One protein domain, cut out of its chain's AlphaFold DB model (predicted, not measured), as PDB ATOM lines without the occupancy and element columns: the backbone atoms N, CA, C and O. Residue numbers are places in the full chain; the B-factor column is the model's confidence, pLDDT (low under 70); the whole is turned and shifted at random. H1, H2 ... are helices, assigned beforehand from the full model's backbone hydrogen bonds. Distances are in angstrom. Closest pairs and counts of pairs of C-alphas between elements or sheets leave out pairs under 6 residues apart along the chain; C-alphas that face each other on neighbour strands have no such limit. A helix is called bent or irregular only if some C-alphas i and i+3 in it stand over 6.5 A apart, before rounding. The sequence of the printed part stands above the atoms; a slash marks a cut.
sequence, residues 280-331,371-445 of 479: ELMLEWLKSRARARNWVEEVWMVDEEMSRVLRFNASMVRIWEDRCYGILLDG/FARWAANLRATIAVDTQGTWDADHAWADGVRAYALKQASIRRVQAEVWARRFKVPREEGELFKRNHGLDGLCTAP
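What this domain is: This is residues 280 to 331 and 371 to 445 of the 479 residues of an uncharacterized protein of Peniophora sp. CBMAI 1063 (UniProt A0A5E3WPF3). Two long helices, H1 and H3, run side by side and opposite ways as a long, narrow pair, with H3 bent so that its second arm, H3b, crosses H1 more steeply than its first arm, H3a. The short helix H2 is set off near one end of the pair with no helix touching it, while the first residues of H1, 280 to 287, stick out at the other end. The printed part has 127 residues with three named helices, in the order H1, H2, H3, and no named strand; its class is all helix. It is extended, with a radius of gyration of the C-alphas of 24.6 A, a rod that spans 81 by 30 by 16 A.

How they stand to each other: H1, residues 280 to 325, touches H3a, residues 394 to 421, with its residues 309 to 325 alone. The closest C-alphas of the two are those of Val 317 and Ala 408, 4.6 A apart. Their lines stand at a shallow tilt of 26 degrees, and they run opposite ways. H1 touches H3b, residues 424 to 435, with its residues 296 to 303 alone; the closest C-alphas are those of Asp 303 and Arg 426, 6.2 A apart. H1 and H3b run opposite ways at a steep tilt of 45 degrees. H2, residues 371 to 385, touches no helix: it is apart from H1, H3a and H3b. In H1, H2, H3a and H3b every pair of O i and N i+4 is within hydrogen-bond range.

Where its parts are: H1 begins at C-alpha 280, at (403.974, 403.591, 235.960), and ends at C-alpha 325, at (365.027, 367.277, 276.356), 66.8 A away. H2 measures 20.7 A from C-alpha 371 to C-alpha 385. Residues 394 to 435 were assigned as one helix, H3, by its hydrogen bonds, but it is bent: C-alphas 421 and 424 are 7.1 A apart. Residues 422 and 423 belong to neither arm, and the lines of the arms stand at a steep tilt of 50 degrees. H3a is 40.5 A long; H3b is 16.9 A long and ends at C-alpha 435, at (379.131, 403.939, 250.580).

The domain as a whole: The two C-alphas farthest apart are those of Glu 280 and Gly 388, 81.2 A. Residues 332 to 370 are cut out, and C-alphas 331 and 371 are 22.0 A apart across the cut, which falls in the link from H1 to H2. The link from H2 to H3 is short, with 8 residues. Residues 280 to 287, 371 to 378 and 384 to 390 stand free. The mean pLDDT of the printed part is 79.4, and 34 residues are under 70: 325 to 331, 371 to 373, 375 to 395, 397, and 444 to 445.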
ATOM      1  N   GLU A 280     403.628 403.723 234.552       77.31
ATOM      2  CA  GLU A 280     403.974 403.591 235.960       77.31
ATOM      3  C   GLU A 280     402.908 404.163 236.899       77.31
ATOM      4  O   GLU A 280     402.554 403.519 237.890       77.31
ATOM      5  N   LEU A 281     402.379 405.351 236.592       79.12
ATOM      6  CA  LEU A 281     401.298 405.959 237.365       79.12
ATOM      7  C   LEU A 281     400.016 405.130 237.228       79.12
ATOM      8  O   LEU A 281     399.326 404.894 238.222       79.12
ATOM      9  N   MET A 282     399.757 404.594 236.032       79.56
ATOM     10  CA  MET A 282     398.658 403.656 235.791       79.56
ATOM     11  C   MET A 282     398.802 402.378 236.632       79.56
ATOM     12  O   MET A 282     397.840 401.928 237.251       79.56
ATOM     13  N   LEU A 283     400.007 401.805 236.715       81.50
ATOM     14  CA  LEU A 283     400.279 400.610 237.520       81.50
ATOM     15  C   LEU A 283     400.061 400.852 239.017       81.50
ATOM     16  O   LEU A 283     399.468 400.014 239.696       81.50
ATOM     17  N   GLU A 284     400.520 401.979 239.557       78.81
ATOM     18  CA  GLU A 284     400.291 402.313 240.968       78.81
ATOM     19  C   GLU A 284     398.821 402.627 241.265       78.81
ATOM     20  O   GLU A 284     398.314 402.271 242.337       78.81
ATOM     21  N   TRP A 285     398.104 403.209 240.302       81.38
ATOM     22  CA  TRP A 285     396.654 403.336 240.383       81.38
ATOM     23  C   TRP A 285     395.975 401.961 240.406       81.38
ATOM     24  O   TRP A 285     395.175 401.701 241.303       81.38
ATOM     25  N   LEU A 286     396.351 401.038 239.514       84.12
ATOM     26  CA  LEU A 286     395.814 399.673 239.481       84.12
ATOM     27  C   LEU A 286     396.091 398.913 240.784       84.12
ATOM     28  O   LEU A 286     395.187 398.277 241.323       84.12
ATOM     29  N   LYS A 287     397.300 399.028 241.349       80.62
ATOM     30  CA  LYS A 287     397.623 398.463 242.671       80.62
ATOM     31  C   LYS A 287     396.771 399.081 243.776       80.62
ATOM     32  O   LYS A 287     396.334 398.373 244.678       80.62
ATOM     33  N   SER A 288     396.549 400.394 243.733       80.75
ATOM     34  CA  SER A 288     395.711 401.092 244.714       80.75
ATOM     35  C   SER A 288     394.247 400.677 244.600       80.75
ATOM     36  O   SER A 288     393.603 400.441 245.617       80.75
ATOM     37  N   ARG A 289     393.752 400.489 243.375       82.06
ATOM     38  CA  ARG A 289     392.415 399.964 243.096       82.06
ATOM     39  C   ARG A 289     392.258 398.519 243.561       82.06
ATOM     40  O   ARG A 289     391.252 398.197 244.179       82.06
ATOM     41  N   ALA A 290     393.249 397.662 243.318       87.62
ATOM     42  CA  ALA A 290     393.250 396.290 243.824       87.62
ATOM     43  C   ALA A 290     393.232 396.262 245.361       87.62
ATOM     44  O   ALA A 290     392.418 395.560 245.947       87.62
ATOM     45  N   ARG A 291     394.043 397.102 246.022       84.31
ATOM     46  CA  ARG A 291     393.996 397.272 247.485       84.31
ATOM     47  C   ARG A 291     392.616 397.716 247.974       84.31
ATOM     48  O   ARG A 291     392.136 397.177 248.962       84.31
ATOM     49  N   ALA A 292     391.980 398.663 247.287       81.56
ATOM     50  CA  ALA A 292     390.640 399.127 247.639       81.56
ATOM     51  C   ALA A 292     389.581 398.020 247.492       81.56
ATOM     52  O   ALA A 292     388.745 397.871 248.375       81.56
ATOM     53  N   ARG A 293     389.642 397.213 246.425       88.00
ATOM     54  CA  ARG A 293     388.759 396.049 246.238       88.00
ATOM     55  C   ARG A 293     388.943 395.010 247.333       88.00
ATOM     56  O   ARG A 293     387.973 394.654 247.987       88.00
ATOM     57  N   ASN A 294     390.187 394.612 247.588       89.56
ATOM     58  CA  ASN A 294     390.503 393.648 248.639       89.56
ATOM     59  C   ASN A 294     390.033 394.146 250.013       89.56
ATOM     60  O   ASN A 294     389.546 393.360 250.813       89.56
ATOM     61  N   TRP A 295     390.138 395.452 250.279       88.44
ATOM     62  CA  TRP A 295     389.629 396.047 251.512       88.44
ATOM     63  C   TRP A 295     388.104 395.956 251.619       88.44
ATOM     64  O   TRP A 295     387.579 395.662 252.690       88.44
ATOM     65  N   VAL A 296     387.380 396.189 250.518       89.88
ATOM     66  CA  VAL A 296     385.929 395.966 250.488       89.88
ATOM     67  C   VAL A 296     385.637 394.501 250.798       89.88
ATOM     68  O   VAL A 296     384.897 394.233 251.736       89.88
ATOM     69  N   GLU A 297     386.262 393.559 250.092       91.38
ATOM     70  CA  GLU A 297     386.086 392.124 250.349       91.38
ATOM     71  C   GLU A 297     386.369 391.755 251.811       91.38
ATOM     72  O   GLU A 297     385.587 391.032 252.421       91.38
ATOM     73  N   GLU A 298     387.430 392.301 252.408       93.06
ATOM     74  CA  GLU A 298     387.778 392.083 253.813       93.06
ATOM     75  C   GLU A 298     386.673 392.560 254.764       93.06
ATOM     76  O   GLU A 298     386.294 391.822 255.669       93.06
ATOM     77  N   VAL A 299     386.079 393.734 254.532       91.81
ATOM     78  CA  VAL A 299     384.947 394.219 255.344       91.81
ATOM     79  C   VAL A 299     383.739 393.285 255.231       91.81
ATOM     80  O   VAL A 299     383.095 392.991 256.241       91.81
ATOM     81  N   TRP A 300     383.436 392.793 254.027       90.69
ATOM     82  CA  TRP A 300     382.353 391.827 253.820       90.69
ATOM     83  C   TRP A 300     382.639 390.492 254.520       90.69
ATOM     84  O   TRP A 300     381.752 389.945 255.179       90.69
ATOM     85  N   MET A 301     383.872 389.988 254.424       94.12
ATOM     86  CA  MET A 301     384.295 388.760 255.101       94.12
ATOM     87  C   MET A 301     384.207 388.902 256.621       94.12
ATOM     88  O   MET A 301     383.614 388.046 257.270       94.12
ATOM     89  N   VAL A 302     384.717 389.997 257.188       95.06
ATOM     90  CA  VAL A 302     384.712 390.242 258.639       95.06
ATOM     91  C   VAL A 302     383.286 390.354 259.192       95.06
ATOM     92  O   VAL A 302     382.995 389.798 260.253       95.06
ATOM     93  N   ASP A 303     382.367 391.021 258.489       93.50
ATOM     94  CA  ASP A 303     380.957 391.091 258.911       93.50
ATOM     95  C   ASP A 303     380.264 389.712 258.873       93.50
ATOM     96  O   ASP A 303     379.503 389.354 259.785       93.50
ATOM     97  N   GLU A 304     380.564 388.883 257.870       94.69
ATOM     98  CA  GLU A 304     380.056 387.507 257.814       94.69
ATOM     99  C   GLU A 304     380.705 386.612 258.884       94.69
ATOM    100  O   GLU A 304     380.006 385.826 259.526       94.69
ATOM    101  N   GLU A 305     381.999 386.756 259.175       95.88
ATOM    102  CA  GLU A 305     382.665 386.055 260.281       95.88
ATOM    103  C   GLU A 305     382.030 386.405 261.634       95.88
ATOM    104  O   GLU A 305     381.677 385.506 262.406       95.88
ATOM    105  N   MET A 306     381.782 387.694 261.899       95.06
ATOM    106  CA  MET A 306     381.051 388.140 263.092       95.06
ATOM    107  C   MET A 306     379.643 387.531 263.146       95.06
ATOM    108  O   MET A 306     379.188 387.107 264.211       95.06
ATOM    109  N   SER A 307     378.952 387.437 262.005       93.25
ATOM    110  CA  SER A 307     377.642 386.777 261.901       93.25
ATOM    111  C   SER A 307     377.706 385.290 262.228       93.25
ATOM    112  O   SER A 307     376.860 384.785 262.970       93.25
ATOM    113  N   ARG A 308     378.718 384.582 261.720       95.56
ATOM    114  CA  ARG A 308     378.917 383.148 261.966       95.56
ATOM    115  C   ARG A 308     379.194 382.854 263.428       95.56
ATOM    116  O   ARG A 308     378.627 381.898 263.943       95.56
ATOM    117  N   VAL A 309     379.978 383.683 264.120       95.88
ATOM    118  CA  VAL A 309     380.212 383.521 265.567       95.88
ATOM    119  C   VAL A 309     378.895 383.588 266.343       95.88
ATOM    120  O   VAL A 309     378.655 382.759 267.223       95.88
ATOM    121  N   LEU A 310     378.007 384.528 266.007       93.81
ATOM    122  CA  LEU A 310     376.697 384.633 266.658       93.81
ATOM    123  C   LEU A 310     375.805 383.423 266.339       93.81
ATOM    124  O   LEU A 310     375.265 382.808 267.258       93.81
ATOM    125  N   ARG A 311     375.710 383.033 265.059       94.75
ATOM    126  CA  ARG A 311     374.942 381.851 264.617       94.75
ATOM    127  C   ARG A 311     375.461 380.559 265.249       94.75
ATOM    128  O   ARG A 311     374.656 379.723 265.638       94.75
ATOM    129  N   PHE A 312     376.778 380.407 265.385       94.62
ATOM    130  CA  PHE A 312     377.411 379.251 266.017       94.62
ATOM    131  C   PHE A 312     377.067 379.153 267.501       94.62
ATOM    132  O   PHE A 312     376.726 378.077 267.984       94.62
ATOM    133  N   ASN A 313     377.120 380.263 268.245       93.25
ATOM    134  CA  ASN A 313     376.713 380.225 269.648       93.25
ATOM    135  C   ASN A 313     375.219 379.897 269.772       93.25
ATOM    136  O   ASN A 313     374.862 379.063 270.597       93.25
ATOM    137  N   ALA A 314     374.363 380.466 268.916       91.94
ATOM    138  CA  ALA A 314     372.934 380.150 268.892       91.94
ATOM    139  C   ALA A 314     372.653 378.677 268.537       91.94
ATOM    140  O   ALA A 314     371.841 378.028 269.195       91.94
ATOM    141  N   SER A 315     373.349 378.114 267.543       94.19
ATOM    142  CA  SER A 315     373.195 376.701 267.184       94.19
ATOM    143  C   SER A 315     373.698 375.779 268.292       94.19
ATOM    144  O   SER A 315     373.055 374.777 268.588       94.19
ATOM    145  N   MET A 316     374.798 376.139 268.955       91.00
ATOM    146  CA  MET A 316     375.336 375.384 270.083       91.00
ATOM    147  C   MET A 316     374.388 375.408 271.285       91.00
ATOM    148  O   MET A 316     374.224 374.382 271.936       91.00
ATOM    149  N   VAL A 317     373.740 376.546 271.565       93.06
ATOM    150  CA  VAL A 317     372.676 376.640 272.581       93.06
ATOM    151  C   VAL A 317     371.573 375.632 272.278       93.06
ATOM    152  O   VAL A 317     371.287 374.807 273.139       93.06
ATOM    153  N   ARG A 318     371.047 375.628 271.045       89.69
ATOM    154  CA  ARG A 318     370.004 374.681 270.628       89.69
ATOM    155  C   ARG A 318     370.454 373.228 270.788       89.69
ATOM    156  O   ARG A 318     369.735 372.435 271.368       89.69
ATOM    157  N   ILE A 319     371.677 372.894 270.370       89.69
ATOM    158  CA  ILE A 319     372.228 371.536 270.527       89.69
ATOM    159  C   ILE A 319     372.280 371.115 272.005       89.69
ATOM    160  O   ILE A 319     372.013 369.956 272.318       89.69
ATOM    161  N   TRP A 320     372.651 372.014 272.920       88.19
ATOM    162  CA  TRP A 320     372.673 371.699 274.352       88.19
ATOM    163  C   TRP A 320     371.273 371.633 274.965       88.19
ATOM    164  O   TRP A 320     371.042 370.771 275.806       88.19
ATOM    165  N   GLU A 321     370.336 372.477 274.532       85.94
ATOM    166  CA  GLU A 321     368.921 372.408 274.926       85.94
ATOM    167  C   GLU A 321     368.271 371.101 274.452       85.94
ATOM    168  O   GLU A 321     367.667 370.396 275.256       85.94
ATOM    169  N   ASP A 322     368.493 370.703 273.200       83.88
ATOM    170  CA  ASP A 322     368.010 369.436 272.643       83.88
ATOM    171  C   ASP A 322     368.581 368.232 273.408       83.88
ATOM    172  O   ASP A 322     367.929 367.203 273.515       83.88
ATOM    173  N   ARG A 323     369.784 368.338 273.991       81.44
ATOM    174  CA  ARG A 323     370.347 367.303 274.880       81.44
ATOM    175  C   ARG A 323     369.709 367.283 276.271       81.44
ATOM    176  O   ARG A 323     369.796 366.260 276.936       81.44
ATOM    177  N   CYS A 324     369.090 368.382 276.711       73.19
ATOM    178  CA  CYS A 324     368.330 368.427 277.966       73.19
ATOM    179  C   CYS A 324     366.990 367.695 277.832       73.19
ATOM    180  O   CYS A 324     366.556 367.051 278.781       73.19
ATOM    181  N   TYR A 325     366.355 367.827 276.662       67.25
ATOM    182  CA  TYR A 325     365.027 367.277 276.356       67.25
ATOM    183  C   TYR A 325     365.071 366.029 275.460       67.25
ATOM    184  O   TYR A 325     364.039 365.451 275.140       67.25
ATOM    185  N   GLY A 326     366.262 365.628 275.017       61.38
ATOM    186  CA  GLY A 326     366.473 364.501 274.121       61.38
ATOM    187  C   GLY A 326     366.427 363.170 274.860       61.38
ATOM    188  O   GLY A 326     366.910 363.052 275.984       61.38
ATOM    189  N   ILE A 327     365.917 362.156 274.158       52.09
ATOM    190  CA  ILE A 327     365.615 360.764 274.555       52.09
ATOM    191  C   ILE A 327     366.820 359.981 275.143       52.09
ATOM    192  O   ILE A 327     366.740 358.790 275.402       52.09
ATOM    193  N   LEU A 328     367.962 360.621 275.413       49.56
ATOM    194  CA  LEU A 328     369.072 359.992 276.133       49.56
ATOM    195  C   LEU A 328     368.730 359.676 277.604       49.56
ATOM    196  O   LEU A 328     369.476 358.953 278.252       49.56
ATOM    197  N   LEU A 329     367.653 360.262 278.136       49.22
ATOM    198  CA  LEU A 329     367.305 360.217 279.560       49.22
ATOM    199  C   LEU A 329     365.896 359.686 279.855       49.22
ATOM    200  O   LEU A 329     365.648 359.267 280.979       49.22
ATOM    201  N   ASP A 330     365.013 359.651 278.858       46.09
ATOM    202  CA  ASP A 330     363.697 359.012 278.954       46.09
ATOM    203  C   ASP A 330     363.756 357.668 278.222       46.09
ATOM    204  O   ASP A 330     363.145 357.457 277.176       46.09
ATOM    205  N   GLY A 331     364.561 356.752 278.759       45.41
ATOM    206  CA  GLY A 331     364.604 355.363 278.321       45.41
ATOM    207  C   GLY A 331     363.318 354.631 278.696       45.41
ATOM    208  O   GLY A 331     363.323 353.790 279.587       45.41
ATOM    209  N   PHE A 371     379.346 360.063 261.479       49.97
ATOM    210  CA  PHE A 371     379.336 360.539 262.859       49.97
ATOM    211  C   PHE A 371     377.995 360.272 263.540       49.97
ATOM    212  O   PHE A 371     377.980 359.875 264.701       49.97
ATOM    213  N   ALA A 372     376.869 360.443 262.840       54.06
ATOM    214  CA  ALA A 372     375.554 360.144 263.403       54.06
ATOM    215  C   ALA A 372     375.413 358.656 263.761       54.06
ATOM    216  O   ALA A 372     374.885 358.336 264.823       54.06
ATOM    217  N   ARG A 373     375.937 357.756 262.923       59.88
ATOM    218  CA  ARG A 373     375.910 356.301 263.121       59.88
ATOM    219  C   ARG A 373     376.916 355.851 264.174       59.88
ATOM    220  O   ARG A 373     376.570 355.031 265.015       59.88
ATOM    221  N   TRP A 374     378.111 356.444 264.211       72.25
ATOM    222  CA  TRP A 374     379.055 356.248 265.316       72.25
ATOM    223  C   TRP A 374     378.473 356.733 266.649       72.25
ATOM    224  O   TRP A 374     378.521 356.007 267.636       72.25
ATOM    225  N   ALA A 375     377.857 357.918 266.678       54.41
ATOM    226  CA  ALA A 375     377.211 358.455 267.870       54.41
ATOM    227  C   ALA A 375     375.996 357.616 268.283       54.41
ATOM    228  O   ALA A 375     375.784 357.419 269.472       54.41
ATOM    229  N   ALA A 376     375.212 357.100 267.333       63.09
ATOM    230  CA  ALA A 376     374.104 356.190 267.612       63.09
ATOM    231  C   ALA A 376     374.598 354.858 268.193       63.09
ATOM    232  O   ALA A 376     374.067 354.413 269.205       63.09
ATOM    233  N   ASN A 377     375.658 354.277 267.625       64.44
ATOM    234  CA  ASN A 377     376.277 353.065 268.155       64.44
ATOM    235  C   ASN A 377     376.869 353.301 269.544       64.44
ATOM    236  O   ASN A 377     376.591 352.521 270.439       64.44
ATOM    237  N   LEU A 378     377.590 354.403 269.764       59.34
ATOM    238  CA  LEU A 378     378.117 354.758 271.083       59.34
ATOM    239  C   LEU A 378     376.988 354.930 272.111       59.34
ATOM    240  O   LEU A 378     377.106 354.456 273.236       59.34
ATOM    241  N   ARG A 379     375.874 355.567 271.725       59.06
ATOM    242  CA  ARG A 379     374.676 355.684 272.574       59.06
ATOM    243  C   ARG A 379     374.071 354.321 272.889       59.06
ATOM    244  O   ARG A 379     373.693 354.105 274.031       59.06
ATOM    245  N   ALA A 380     374.012 353.413 271.916       62.09
ATOM    246  CA  ALA A 380     373.531 352.051 272.121       62.09
ATOM    247  C   ALA A 380     374.472 351.244 273.033       62.09
ATOM    248  O   ALA A 380     373.998 350.547 273.919       62.09
ATOM    249  N   THR A 381     375.792 351.383 272.885       59.72
ATOM    250  CA  THR A 381     376.778 350.722 273.755       59.72
ATOM    251  C   THR A 381     376.690 351.236 275.193       59.72
ATOM    252  O   THR A 381     376.619 350.437 276.118       59.72
ATOM    253  N   ILE A 382     376.580 352.555 275.387       55.62
ATOM    254  CA  ILE A 382     376.370 353.163 276.714       55.62
ATOM    255  C   ILE A 382     375.014 352.733 277.310       55.62
ATOM    256  O   ILE A 382     374.912 352.484 278.509       55.62
ATOM    257  N   ALA A 383     373.967 352.602 276.489       54.94
ATOM    258  CA  ALA A 383     372.651 352.128 276.925       54.94
ATOM    259  C   ALA A 383     372.636 350.637 277.333       54.94
ATOM    260  O   ALA A 383     371.813 350.230 278.146       54.94
ATOM    261  N   VAL A 384     373.542 349.819 276.789       55.31
ATOM    262  CA  VAL A 384     373.702 348.406 277.176       55.31
ATOM    263  C   VAL A 384     374.542 348.276 278.453       55.31
ATOM    264  O   VAL A 384     374.178 347.507 279.338       55.31
ATOM    265  N   ASP A 385     375.600 349.080 278.612       51.62
ATOM    266  CA  ASP A 385     376.420 349.105 279.839       51.62
ATOM    267  C   ASP A 385     375.655 349.641 281.071       51.62
ATOM    268  O   ASP A 385     376.004 349.346 282.212       51.62
ATOM    269  N   THR A 386     374.569 350.392 280.864       50.16
ATOM    270  CA  THR A 386     373.741 350.977 281.940       50.16
ATOM    271  C   THR A 386     372.726 350.010 282.557       50.16
ATOM    272  O   THR A 386     372.133 350.334 283.584       50.16
ATOM    273  N   GLN A 387     372.554 348.796 282.020       48.12
ATOM    274  CA  GLN A 387     371.636 347.796 282.590       48.12
ATOM    275  C   GLN A 387     372.140 347.131 283.889       48.12
ATOM    276  O   GLN A 387     371.397 346.356 284.490       48.12
ATOM    277  N   GLY A 388     373.363 347.430 284.356       51.81
ATOM    278  CA  GLY A 388     373.971 346.756 285.515       51.81
ATOM    279  C   GLY A 388     374.497 347.630 286.660       51.81
ATOM    280  O   GLY A 388     374.926 347.077 287.672       51.81
ATOM    281  N   THR A 389     374.488 348.960 286.567       49.84
ATOM    282  CA  THR A 389     375.220 349.816 287.521       49.84
ATOM    283  C   THR A 389     374.564 351.187 287.676       49.84
ATOM    284  O   THR A 389     373.973 351.678 286.726       49.84
ATOM    285  N   TRP A 390     374.694 351.776 288.872       50.12
ATOM    286  CA  TRP A 390     374.227 353.068 289.432       50.12
ATOM    287  C   TRP A 390     374.102 354.320 288.519       50.12
ATOM    288  O   TRP A 390     373.672 355.374 288.978       50.12
ATOM    289  N   ASP A 391     374.448 354.238 287.237       51.06
ATOM    290  CA  ASP A 391     374.437 355.323 286.250       51.06
ATOM    291  C   ASP A 391     373.072 355.533 285.553       51.06
ATOM    292  O   ASP A 391     372.961 356.365 284.657       51.06
ATOM    293  N   ALA A 392     372.013 354.828 285.970       54.12
ATOM    294  CA  ALA A 392     370.636 355.002 285.478       54.12
ATOM    295  C   ALA A 392     369.673 355.613 286.522       54.12
ATOM    296  O   ALA A 392     368.455 355.600 286.337       54.12
ATOM    297  N   ASP A 393     370.195 356.156 287.626       62.50
ATOM    298  CA  ASP A 393     369.371 356.802 288.650       62.50
ATOM    299  C   ASP A 393     368.829 358.157 288.161       62.50
ATOM    300  O   ASP A 393     369.533 358.939 287.515       62.50
ATOM    301  N   HIS A 394     367.593 358.501 288.551       65.06
ATOM    302  CA  HIS A 394     366.989 359.819 288.285       65.06
ATOM    303  C   HIS A 394     367.923 360.989 288.654       65.06
ATOM    304  O   HIS A 394     367.931 362.010 287.969       65.06
ATOM    305  N   ALA A 395     368.753 360.817 289.688       67.44
ATOM    306  CA  ALA A 395     369.746 361.797 290.122       67.44
ATOM    307  C   ALA A 395     370.896 361.994 289.114       67.44
ATOM    308  O   ALA A 395     371.324 363.128 288.884       67.44
ATOM    309  N   TRP A 396     371.385 360.920 288.485       73.69
ATOM    310  CA  TRP A 396     372.374 361.008 287.405       73.69
ATOM    311  C   TRP A 396     371.760 361.695 286.184       73.69
ATOM    312  O   TRP A 396     372.350 362.620 285.619       73.69
ATOM    313  N   ALA A 397     370.523 361.320 285.850       69.12
ATOM    314  CA  ALA A 397     369.773 361.914 284.757       69.12
ATOM    315  C   ALA A 397     369.542 363.428 284.943       69.12
ATOM    316  O   ALA A 397     369.758 364.223 284.022       69.12
ATOM    317  N   ASP A 398     369.178 363.845 286.157       75.94
ATOM    318  CA  ASP A 398     369.088 365.253 286.548       75.94
ATOM    319  C   ASP A 398     370.448 365.959 286.502       75.94
ATOM    320  O   ASP A 398     370.525 367.110 286.068       75.94
ATOM    321  N   GLY A 399     371.533 365.272 286.869       80.56
ATOM    322  CA  GLY A 399     372.901 365.777 286.745       80.56
ATOM    323  C   GLY A 399     373.298 366.080 285.296       80.56
ATOM    324  O   GLY A 399     373.842 367.153 285.012       80.56
ATOM    325  N   VAL A 400     372.971 365.185 284.359       78.50
ATOM    326  CA  VAL A 400     373.210 365.378 282.917       78.50
ATOM    327  C   VAL A 400     372.370 366.538 282.371       78.50
ATOM    328  O   VAL A 400     372.914 367.399 281.670       78.50
ATOM    329  N   ARG A 401     371.083 366.633 282.747       79.81
ATOM    330  CA  ARG A 401     370.219 367.782 282.398       79.81
ATOM    331  C   ARG A 401     370.782 369.093 282.934       79.81
ATOM    332  O   ARG A 401     370.910 370.061 282.185       79.81
ATOM    333  N   ALA A 402     371.169 369.126 284.206       83.75
ATOM    334  CA  ALA A 402     371.739 370.308 284.842       83.75
ATOM    335  C   ALA A 402     373.046 370.743 284.163       83.75
ATOM    336  O   ALA A 402     373.266 371.939 283.946       83.75
ATOM    337  N   TYR A 403     373.901 369.793 283.771       87.31
ATOM    338  CA  TYR A 403     375.122 370.093 283.026       87.31
ATOM    339  C   TYR A 403     374.824 370.654 281.633       87.31
ATOM    340  O   TYR A 403     375.399 371.677 281.253       87.31
ATOM    341  N   ALA A 404     373.912 370.037 280.881       85.19
ATOM    342  CA  ALA A 404     373.528 370.505 279.554       85.19
ATOM    343  C   ALA A 404     372.892 371.911 279.607       85.19
ATOM    344  O   ALA A 404     373.302 372.792 278.848       85.19
ATOM    345  N   LEU A 405     372.013 372.178 280.582       86.94
ATOM    346  CA  LEU A 405     371.451 373.510 280.838       86.94
ATOM    347  C   LEU A 405     372.529 374.532 281.209       86.94
ATOM    348  O   LEU A 405     372.498 375.673 280.738       86.94
ATOM    349  N   LYS A 406     373.521 374.134 282.015       90.19
ATOM    350  CA  LYS A 406     374.673 374.982 282.345       90.19
ATOM    351  C   LYS A 406     375.484 375.326 281.093       90.19
ATOM    352  O   LYS A 406     375.832 376.491 280.911       90.19
ATOM    353  N   GLN A 407     375.759 374.359 280.216       91.69
ATOM    354  CA  GLN A 407     376.477 374.609 278.960       91.69
ATOM    355  C   GLN A 407     375.678 375.510 278.014       91.69
ATOM    356  O   GLN A 407     376.240 376.463 277.470       91.69
ATOM    357  N   ALA A 408     374.369 375.276 277.872       90.81
ATOM    358  CA  ALA A 408     373.481 376.155 277.113       90.81
ATOM    359  C   ALA A 408     373.525 377.590 277.664       90.81
ATOM    360  O   ALA A 408     373.748 378.535 276.910       90.81
ATOM    361  N   SER A 409     373.417 377.758 278.986       92.75
ATOM    362  CA  SER A 409     373.515 379.061 279.655       92.75
ATOM    363  C   SER A 409     374.847 379.769 279.374       92.75
ATOM    364  O   SER A 409     374.852 380.927 278.954       92.75
ATOM    365  N   ILE A 410     375.979 379.064 279.490       92.94
ATOM    366  CA  ILE A 410     377.309 379.615 279.169       92.94
ATOM    367  C   ILE A 410     377.361 380.109 277.717       92.94
ATOM    368  O   ILE A 410     377.884 381.193 277.452       92.94
ATOM    369  N   ARG A 411     376.802 379.348 276.769       93.00
ATOM    370  CA  ARG A 411     376.777 379.728 275.348       93.00
ATOM    371  C   ARG A 411     375.865 380.922 275.070       93.00
ATOM    372  O   ARG A 411     376.245 381.769 274.262       93.00
ATOM    373  N   ARG A 412     374.735 381.057 275.774       93.06
ATOM    374  CA  ARG A 412     373.879 382.260 275.697       93.06
ATOM    375  C   ARG A 412     374.628 383.501 276.182       93.06
ATOM    376  O   ARG A 412     374.687 384.491 275.458       93.06
ATOM    377  N   VAL A 413     375.295 383.416 277.333       93.69
ATOM    378  CA  VAL A 413     376.109 384.525 277.864       93.69
ATOM    379  C   VAL A 413     377.235 384.898 276.891       93.69
ATOM    380  O   VAL A 413     377.472 386.078 276.635       93.69
ATOM    381  N   GLN A 414     377.907 383.912 276.290       92.81
ATOM    382  CA  GLN A 414     378.923 384.168 275.263       92.81
ATOM    383  C   GLN A 414     378.336 384.862 274.027       92.81
ATOM    384  O   GLN A 414     378.936 385.821 273.537       92.81
ATOM    385  N   ALA A 415     377.169 384.429 273.542       92.19
ATOM    386  CA  ALA A 415     376.483 385.071 272.420       92.19
ATOM    387  C   ALA A 415     376.167 386.545 272.715       92.19
ATOM    388  O   ALA A 415     376.434 387.401 271.875       92.19
ATOM    389  N   GLU A 416     375.668 386.857 273.914       93.44
ATOM    390  CA  GLU A 416     375.369 388.232 274.336       93.44
ATOM    391  C   GLU A 416     376.622 389.110 274.404       93.44
ATOM    392  O   GLU A 416     376.613 390.260 273.953       93.44
ATOM    393  N   VAL A 417     377.720 388.573 274.944       95.06
ATOM    394  CA  VAL A 417     379.008 389.277 275.005       95.06
ATOM    395  C   VAL A 417     379.507 389.604 273.599       95.06
ATOM    396  O   VAL A 417     379.886 390.750 273.332       95.06
ATOM    397  N   TRP A 418     379.471 388.632 272.685       93.88
ATOM    398  CA  TRP A 418     379.880 388.840 271.296       93.88
ATOM    399  C   TRP A 418     378.949 389.798 270.558       93.88
ATOM    400  O   TRP A 418     379.438 390.694 269.875       93.88
ATOM    401  N   ALA A 419     377.633 389.700 270.752       93.12
ATOM    402  CA  ALA A 419     376.665 390.616 270.153       93.12
ATOM    403  C   ALA A 419     376.929 392.066 270.584       93.12
ATOM    404  O   ALA A 419     376.958 392.973 269.750       93.12
ATOM    405  N   ARG A 420     377.212 392.288 271.874       94.19
ATOM    406  CA  ARG A 420     377.550 393.618 272.399       94.19
ATOM    407  C   ARG A 420     378.864 394.145 271.819       94.19
ATOM    408  O   ARG A 420     378.947 395.325 271.490       94.19
ATOM    409  N   ARG A 421     379.876 393.283 271.669       93.69
ATOM    410  CA  ARG A 421     381.193 393.657 271.126       93.69
ATOM    411  C   ARG A 421     381.165 393.917 269.617       93.69
ATOM    412  O   ARG A 421     381.870 394.808 269.154       93.69
ATOM    413  N   PHE A 422     380.362 393.167 268.865       95.69
ATOM    414  CA  PHE A 422     380.253 393.298 267.411       95.69
ATOM    415  C   PHE A 422     379.290 394.397 266.961       95.69
ATOM    416  O   PHE A 422     379.374 394.809 265.812       95.69
ATOM    417  N   LYS A 423     378.428 394.921 267.839       91.88
ATOM    418  CA  LYS A 423     377.451 395.958 267.477       91.88
ATOM    419  C   LYS A 423     378.078 397.150 266.739       91.88
ATOM    420  O   LYS A 423     377.679 397.438 265.617       91.88
ATOM    421  N   VAL A 424     379.082 397.796 267.337       90.19
ATOM    422  CA  VAL A 424     379.717 398.994 266.751       90.19
ATOM    423  C   VAL A 424     380.463 398.672 265.444       90.19
ATOM    424  O   VAL A 424     380.157 399.311 264.439       90.19
ATOM    425  N   PRO A 425     381.364 397.664 265.382       90.44
ATOM    426  CA  PRO A 425     382.041 397.312 264.130       90.44
ATOM    427  C   PRO A 425     381.095 396.930 262.987       90.44
ATOM    428  O   PRO A 425     381.374 397.236 261.833       90.44
ATOM    429  N   ARG A 426     379.969 396.273 263.291       92.12
ATOM    430  CA  ARG A 426     378.976 395.903 262.278       92.12
ATOM    431  C   ARG A 426     378.201 397.107 261.759       92.12
ATOM    432  O   ARG A 426     378.008 397.211 260.557       92.12
ATOM    433  N   GLU A 427     377.810 398.040 262.629       90.75
ATOM    434  CA  GLU A 427     377.189 399.307 262.209       90.75
ATOM    435  C   GLU A 427     378.136 400.125 261.308       90.75
ATOM    436  O   GLU A 427     377.713 400.657 260.278       90.75
ATOM    437  N   GLU A 428     379.429 400.180 261.644       87.44
ATOM    438  CA  GLU A 428     380.460 400.813 260.809       87.44
ATOM    439  C   GLU A 428     380.657 400.078 259.473       87.44
ATOM    440  O   GLU A 428     380.743 400.721 258.424       87.44
ATOM    441  N   GLY A 429     380.683 398.743 259.497       88.31
ATOM    442  CA  GLY A 429     380.783 397.899 258.309       88.31
ATOM    443  C   GLY A 429     379.597 398.072 257.361       88.31
ATOM    444  O   GLY A 429     379.796 398.223 256.160       88.31
ATOM    445  N   GLU A 430     378.367 398.133 257.875       88.56
ATOM    446  CA  GLU A 430     377.167 398.411 257.073       88.56
ATOM    447  C   GLU A 430     377.208 399.802 256.431       88.56
ATOM    448  O   GLU A 430     376.925 399.955 255.239       88.56
ATOM    449  N   LEU A 431     377.620 400.825 257.188       86.31
ATOM    450  CA  LEU A 431     377.793 402.173 256.646       86.31
ATOM    451  C   LEU A 431     378.859 402.199 255.540       86.31
ATOM    452  O   LEU A 431     378.678 402.865 254.520       86.31
ATOM    453  N   PHE A 432     379.957 401.468 255.730       86.62
ATOM    454  CA  PHE A 432     381.004 401.324 254.726       86.62
ATOM    455  C   PHE A 432     380.474 400.625 253.464       86.62
ATOM    456  O   PHE A 432     380.602 401.176 252.372       86.62
ATOM    457  N   LYS A 433     379.801 399.475 253.601       86.69
ATOM    458  CA  LYS A 433     379.195 398.725 252.485       86.69
ATOM    459  C   LYS A 433     378.173 399.554 251.700       86.69
ATOM    460  O   LYS A 433     378.075 399.414 250.488       86.69
ATOM    461  N   ARG A 434     377.442 400.458 252.363       86.56
ATOM    462  CA  ARG A 434     376.506 401.384 251.701       86.56
ATOM    463  C   ARG A 434     377.206 402.415 250.811       86.56
ATOM    464  O   ARG A 434     376.651 402.826 249.798       86.56
ATOM    465  N   ASN A 435     378.393 402.850 251.216       85.19
ATOM    466  CA  ASN A 435     379.131 403.939 250.580       85.19
ATOM    467  C   ASN A 435     380.185 403.456 249.574       85.19
ATOM    468  O   ASN A 435     380.746 404.282 248.857       85.19
ATOM    469  N   HIS A 436     380.484 402.157 249.539       85.19
ATOM    470  CA  HIS A 436     381.523 401.574 248.697       85.19
ATOM    471  C   HIS A 436     380.968 400.442 247.833       85.19
ATOM    472  O   HIS A 436     380.370 399.495 248.342       85.19
ATOM    473  N   GLY A 437     381.204 400.525 246.524       84.00
ATOM    474  CA  GLY A 437     380.904 399.439 245.594       84.00
ATOM    475  C   GLY A 437     381.885 398.270 245.730       84.00
ATOM    476  O   GLY A 437     383.004 398.428 246.222       84.00
ATOM    477  N   LEU A 438     381.492 397.091 245.231       82.38
ATOM    478  CA  LEU A 438     382.370 395.908 245.130       82.38
ATOM    479  C   LEU A 438     383.610 396.162 244.259       82.38
ATOM    480  O   LEU A 438     384.622 395.476 244.360       82.38
ATOM    481  N   ASP A 439     383.554 397.170 243.396       81.00
ATOM    482  CA  ASP A 439     384.663 397.600 242.561       81.00
ATOM    483  C   ASP A 439     385.729 398.420 243.311       81.00
ATOM    484  O   ASP A 439     386.762 398.740 242.705       81.00
ATOM    485  N   GLY A 440     385.514 398.701 244.604       78.81
ATOM    486  CA  GLY A 440     386.414 399.448 245.484       78.81
ATOM    487  C   GLY A 440     386.211 400.963 245.439       78.81
ATOM    488  O   GLY A 440     386.936 401.690 246.121       78.81
ATOM    489  N   LEU A 441     385.264 401.461 244.635       78.44
ATOM    490  CA  LEU A 441     385.015 402.892 244.490       78.44
ATOM    491  C   LEU A 441     384.022 403.388 245.543       78.44
ATOM    492  O   LEU A 441     383.044 402.722 245.877       78.44
ATOM    493  N   CYS A 442     384.292 404.578 246.079       80.25
ATOM    494  CA  CYS A 442     383.384 405.260 246.994       80.25
ATOM    495  C   CYS A 442     382.284 405.948 246.180       80.25
ATOM    496  O   CYS A 442     382.576 406.838 245.381       80.25
ATOM    497  N   THR A 443     381.039 405.528 246.374       76.00
ATOM    498  CA  THR A 443     379.838 406.111 245.758       76.00
ATOM    499  C   THR A 443     379.180 407.158 246.646       76.00
ATOM    500  O   THR A 443     378.250 407.833 246.202       76.00
ATOM    501  N   ALA A 444     379.653 407.324 247.890       68.75
ATOM    502  CA  ALA A 444     379.223 408.442 248.712       68.75
ATOM    503  C   ALA A 444     379.476 409.744 247.938       68.75
ATOM    504  O   ALA A 444     380.561 409.894 247.362       68.75
ATOM    505  N   PRO A 445     378.504 410.677 247.905       59.91
ATOM    506  CA  PRO A 445     378.698 411.953 247.240       59.91
ATOM    507  C   PRO A 445     379.992 412.549 247.777       59.91
ATOM    508  O   PRO A 445     380.145 412.688 248.994       59.91
TER     509      PRO A 445